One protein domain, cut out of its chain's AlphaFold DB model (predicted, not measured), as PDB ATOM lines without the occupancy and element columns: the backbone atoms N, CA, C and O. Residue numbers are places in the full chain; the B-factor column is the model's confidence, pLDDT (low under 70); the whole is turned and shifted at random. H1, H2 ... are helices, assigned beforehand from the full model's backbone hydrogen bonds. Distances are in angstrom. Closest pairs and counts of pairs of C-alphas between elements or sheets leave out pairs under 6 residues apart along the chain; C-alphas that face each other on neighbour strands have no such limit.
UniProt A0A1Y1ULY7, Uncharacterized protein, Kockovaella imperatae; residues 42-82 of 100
ATOM      1  N   HIS A  42     112.300 108.137 130.411       73.94
ATOM      2  CA  HIS A  42     113.099 106.983 129.989       73.94
ATOM      3  C   HIS A  42     112.286 105.965 129.174       73.94
ATOM      4  O   HIS A  42     112.783 105.415 128.203       73.94
ATOM      5  N   CYS A  43     111.019 105.737 129.531       76.44
ATOM      6  CA  CYS A  43     110.133 104.842 128.785       76.44
ATOM      7  C   CYS A  43     109.743 105.420 127.416       76.44
ATOM      8  O   CYS A  43     109.581 104.662 126.466       76.44
ATOM      9  N   ALA A  44     109.606 106.744 127.309       72.31
ATOM     10  CA  ALA A  44     109.281 107.427 126.062       72.31
ATOM     11  C   ALA A  44     110.378 107.248 125.000       72.31
ATOM     12  O   ALA A  44     110.053 107.109 123.827       72.31
ATOM     13  N   SER A  45     111.653 107.154 125.400       73.12
ATOM     14  CA  SER A  45     112.772 106.884 124.481       73.12
ATOM     15  C   SER A  45     112.692 105.518 123.789       73.12
ATOM     16  O   SER A  45     113.253 105.354 122.713       73.12
ATOM     17  N   PHE A  46     111.989 104.552 124.387       75.19
ATOM     18  CA  PHE A  46     111.764 103.223 123.803       75.19
ATOM     19  C   PHE A  46     110.376 103.076 123.174       75.19
ATOM     20  O   PHE A  46     110.067 102.027 122.607       75.19
ATOM     21  N   ALA A  47     109.518 104.090 123.304       78.38
ATOM     22  CA  ALA A  47     108.185 104.065 122.732       78.38
ATOM     23  C   ALA A  47     108.264 104.281 121.221       78.38
ATOM     24  O   ALA A  47     108.972 105.164 120.740       78.38
ATOM     25  N   CYS A  48     107.475 103.515 120.470       81.19
ATOM     26  CA  CYS A  48     107.308 103.785 119.052       81.19
ATOM     27  C   CYS A  48     106.700 105.189 118.848       81.19
ATOM     28  O   CYS A  48     105.594 105.441 119.346       81.19
ATOM     29  N   PRO A  49     107.347 106.091 118.084       77.38
ATOM     30  CA  PRO A  49     106.830 107.435 117.833       77.38
ATOM     31  C   PRO A  49     105.459 107.396 117.149       77.38
ATOM     32  O   PRO A  49     104.585 108.183 117.496       77.38
ATOM     33  N   GLY A  50     105.210 106.416 116.271       79.62
ATOM     34  CA  GLY A  50     103.893 106.217 115.660       79.62
ATOM     35  C   GLY A  50     102.788 105.899 116.676       79.62
ATOM     36  O   GLY A  50     101.668 106.390 116.537       79.62
ATOM     37  N   CYS A  51     103.094 105.145 117.737       78.69
ATOM     38  CA  CYS A  51     102.143 104.881 118.822       78.69
ATOM     39  C   CYS A  51     101.858 106.140 119.653       78.69
ATOM     40  O   CYS A  51     100.719 106.338 120.086       78.69
ATOM     41  N   VAL A  52     102.875 106.988 119.849       76.31
ATOM     42  CA  VAL A  52     102.756 108.267 120.563       76.31
ATOM     43  C   VAL A  52     101.905 109.252 119.764       76.31
ATOM     44  O   VAL A  52     100.925 109.763 120.296       76.31
ATOM     45  N   THR A  53     102.203 109.455 118.476       77.38
ATOM     46  CA  THR A  53     101.443 110.357 117.593       77.38
ATOM     47  C   THR A  53      99.981 109.933 117.453       77.38
ATOM     48  O   THR A  53      99.094 110.778 117.384       77.38
ATOM     49  N   LYS A  54      99.704 108.624 117.447       79.50
ATOM     50  CA  LYS A  54      98.339 108.078 117.361       79.50
ATOM     51  C   LYS A  54      97.620 108.000 118.713       79.50
ATOM     52  O   LYS A  54      96.523 107.455 118.761       79.50
ATOM     53  N   HIS A  55      98.230 108.487 119.799       72.56
ATOM     54  CA  HIS A  55      97.674 108.451 121.157       72.56
ATOM     55  C   HIS A  55      97.098 107.084 121.561       72.56
ATOM     56  O   HIS A  55      96.043 107.000 122.189       72.56
ATOM     57  N   ARG A  56      97.791 105.991 121.217       72.75
ATOM     58  CA  ARG A  56      97.288 104.640 121.504       72.75
ATOM     59  C   ARG A  56      97.120 104.392 123.003       72.75
ATOM     60  O   ARG A  56      97.779 105.007 123.850       72.75
ATOM     61  N   GLU A  57      96.211 103.477 123.330       69.31
ATOM     62  CA  GLU A  57      95.980 103.041 124.711       69.31
ATOM     63  C   GLU A  57      97.237 102.393 125.303       69.31
ATOM     64  O   GLU A  57      97.563 102.618 126.467       69.31
ATOM     65  N   THR A  58      97.994 101.679 124.468       67.50
ATOM     66  CA  THR A  58      99.287 101.075 124.790       67.50
ATOM     67  C   THR A  58     100.355 101.520 123.792       67.50
ATOM     68  O   THR A  58     100.085 101.727 122.607       67.50
ATOM     69  N   TYR A  59     101.587 101.690 124.274       75.56
ATOM     70  CA  TYR A  59     102.732 101.994 123.419       75.56
ATOM     71  C   TYR A  59     103.561 100.733 123.202       75.56
ATOM     72  O   TYR A  59     104.009 100.110 124.166       75.56
ATOM     73  N   SER A  60     103.789 100.377 121.940       77.06
ATOM     74  CA  SER A  60     104.673  99.271 121.581       77.06
ATOM     75  C   SER A  60     106.138  99.701 121.717       77.06
ATOM     76  O   SER A  60     106.504 100.827 121.359       77.06
ATOM     77  N   ILE A  61     106.968  98.799 122.242       73.38
ATOM     78  CA  ILE A  61     108.410  99.008 122.421       73.38
ATOM     79  C   ILE A  61     109.106  98.880 121.062       73.38
ATOM     80  O   ILE A  61     108.829  97.946 120.306       73.38
ATOM     81  N   LEU A  62     110.014  99.805 120.758       74.25
ATOM     82  CA  LEU A  62     110.867  99.724 119.576       74.25
ATOM     83  C   LEU A  62     111.830  98.539 119.694       74.25
ATOM     84  O   LEU A  62     112.526  98.374 120.697       74.25
ATOM     85  N   ASN A  63     111.897  97.711 118.651       68.62
ATOM     86  CA  ASN A  63     112.873  96.631 118.590       68.62
ATOM     87  C   ASN A  63     114.227  97.175 118.117       68.62
ATOM     88  O   ASN A  63     114.583  97.022 116.953       68.62
ATOM     89  N   MET A  64     114.987  97.756 119.048       64.44
ATOM     90  CA  MET A  64     116.308  98.366 118.810       64.44
ATOM     91  C   MET A  64     117.409  97.365 118.393       64.44
ATOM     92  O   MET A  64     118.582  97.722 118.316       64.44
ATOM     93  N   LYS A  65     117.080  96.078 118.199       66.12
ATOM     94  CA  LYS A  65     118.027  95.072 117.690       66.12
ATOM     95  C   LYS A  65     118.166  95.118 116.168       66.12
ATOM     96  O   LYS A  65     119.093  94.505 115.644       66.12
ATOM     97  N   ASN A  66     117.245  95.772 115.460       60.41
ATOM     98  CA  ASN A  66     117.174  95.708 114.007       60.41
ATOM     99  C   ASN A  66     117.361  97.100 113.394       60.41
ATOM    100  O   ASN A  66     116.387  97.790 113.101       60.41
ATOM    101  N   HIS A  67     118.628  97.439 113.131       61.53
ATOM    102  CA  HIS A  67     119.125  98.763 112.718       61.53
ATOM    103  C   HIS A  67     118.483  99.407 111.473       61.53
ATOM    104  O   HIS A  67     118.789 100.544 111.125       61.53
ATOM    105  N   ILE A  68     117.605  98.682 110.779       62.19
ATOM    106  CA  ILE A  68     116.940  99.103 109.541       62.19
ATOM    107  C   ILE A  68     115.509  99.609 109.819       62.19
ATOM    108  O   ILE A  68     114.988 100.428 109.069       62.19
ATOM    109  N   TYR A  69     114.876  99.173 110.917       57.09
ATOM    110  CA  TYR A  69     113.470  99.475 111.248       57.09
ATOM    111  C   TYR A  69     113.297 100.122 112.626       57.09
ATOM    112  O   TYR A  69     112.193 100.186 113.166       57.09
ATOM    113  N   ASP A  70     114.393 100.621 113.192       59.38
ATOM    114  CA  ASP A  70     114.523 101.017 114.595       59.38
ATOM    115  C   ASP A  70     113.519 102.074 115.080       59.38
ATOM    116  O   ASP A  70     113.305 102.206 116.280       59.38
ATOM    117  N   TYR A  71     112.860 102.806 114.182       67.12
ATOM    118  CA  TYR A  71     111.964 103.901 114.556       67.12
ATOM    119  C   TYR A  71     110.469 103.585 114.412       67.12
ATOM    120  O   TYR A  71     109.645 104.459 114.685       67.12
ATOM    121  N   GLN A  72     110.078 102.364 114.019       70.81
ATOM    122  CA  GLN A  72     108.666 101.956 113.970       70.81
ATOM    123  C   GLN A  72     108.447 100.545 114.525       70.81
ATOM    124  O   GLN A  72     109.164  99.605 114.208       70.81
ATOM    125  N   CYS A  73     107.412 100.381 115.354       78.69
ATOM    126  CA  CYS A  73     106.969  99.058 115.796       78.69
ATOM    127  C   CYS A  73     106.231  98.307 114.677       78.69
ATOM    128  O   CYS A  73     105.685  98.922 113.757       78.69
ATOM    129  N   GLY A  74     106.138  96.980 114.812       75.19
ATOM    130  CA  GLY A  74     105.434  96.114 113.859       75.19
ATOM    131  C   GLY A  74     103.982  96.526 113.598       75.19
ATOM    132  O   GLY A  74     103.550  96.479 112.453       75.19
ATOM    133  N   ASP A  75     103.262  97.024 114.610       76.44
ATOM    134  CA  ASP A  75     101.879  97.501 114.443       76.44
ATOM    135  C   ASP A  75     101.805  98.729 113.524       76.44
ATOM    136  O   ASP A  75     100.983  98.802 112.613       76.44
ATOM    137  N   CYS A  76     102.705  99.696 113.733       77.19
ATOM    138  CA  CYS A  76     102.767 100.894 112.900       77.19
ATOM    139  C   CYS A  76     103.212 100.559 111.473       77.19
ATOM    140  O   CYS A  76     102.695 101.155 110.533       77.19
ATOM    141  N   MET A  77     104.119  99.594 111.309       76.00
ATOM    142  CA  MET A  77     104.536  99.112 109.994       76.00
ATOM    143  C   MET A  77     103.421  98.353 109.264       76.00
ATOM    144  O   MET A  77     103.240  98.543 108.064       76.00
ATOM    145  N   ALA A  78     102.656  97.518 109.971       76.12
ATOM    146  CA  ALA A  78     101.538  96.769 109.399       76.12
ATOM    147  C   ALA A  78     100.430  97.699 108.879       76.12
ATOM    148  O   ALA A  78      99.827  97.427 107.845       76.12
ATOM    149  N   GLU A  79     100.206  98.835 109.541       72.62
ATOM    150  CA  GLU A  79      99.243  99.844 109.086       72.62
ATOM    151  C   GLU A  79      99.663 100.570 107.809       72.62
ATOM    152  O   GLU A  79      98.803 100.950 107.022       72.62
ATOM    153  N   ILE A  80     100.965 100.750 107.579       65.19
ATOM    154  CA  ILE A  80     101.476 101.341 106.331       65.19
ATOM    155  C   ILE A  80     101.281 100.366 105.161       65.19
ATOM    156  O   ILE A  80     101.074 100.788 104.027       65.19
ATOM    157  N   GLN A  81     101.308  99.060 105.440       59.25
ATOM    158  CA  GLN A  81     101.135  98.001 104.443       59.25
ATOM    159  C   GLN A  81      99.679  97.659 104.124       59.25
ATOM    160  O   GLN A  81      99.436  96.772 103.311       59.25
ATOM    161  N   LEU A  82      98.706  98.358 104.708       51.97
ATOM    162  CA  LEU A  82      97.342  98.363 104.198       51.97
ATOM    163  C   LEU A  82      97.242  99.495 103.168       51.97
ATOM    164  O   LEU A  82      96.915 100.623 103.546       51.97
TER     165      LEU A  82
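This is residues 42 to 82 of the 100 residues of an uncharacterized protein of Kockovaella imperatae (UniProt A0A1Y1ULY7). There is little regular structure here: a flat, cross-like shape in which one long loop, residues 54 to 73, runs across the line from first to last residue, folds back near Lys 65 and returns to the second of two short helices. The first residues and H2 lie toward opposite ends of the longest axis, with H1 to one side between them. The 41 printed residues include two named helices, H1 then H2, and no named strand; the class is all helix, with 12 residues in named elements. The whole is compact, with a radius of gyration of the C-alphas of 9.8 A and spans of 31 by 26 by 12 A.

H1, residues 49 to 53, and H2, residues 74 to 80, are close but not clearly touching: their closest C-alphas, those of Gly 50 and Cys 76, are 6.1 A apart. In both helices every O i to N i+4 pair is within hydrogen-bond range.

H1 begins at C-alpha 49 (106.830, 107.435, 117.833). H2 ends at C-alpha 80 (101.476, 101.341, 106.331). They measure 6.1 A and 10.0 A from first to last C-alpha.

The C-alphas farthest apart, those of His 42 and Leu 82, are 31.4 A apart. The printed part has no cut, and the link from H1 to H2 is long, 20 residues. Mean pLDDT of the printed part is 71.4; residues 57 to 58, 63 to 71 and 80 to 82 are under 70.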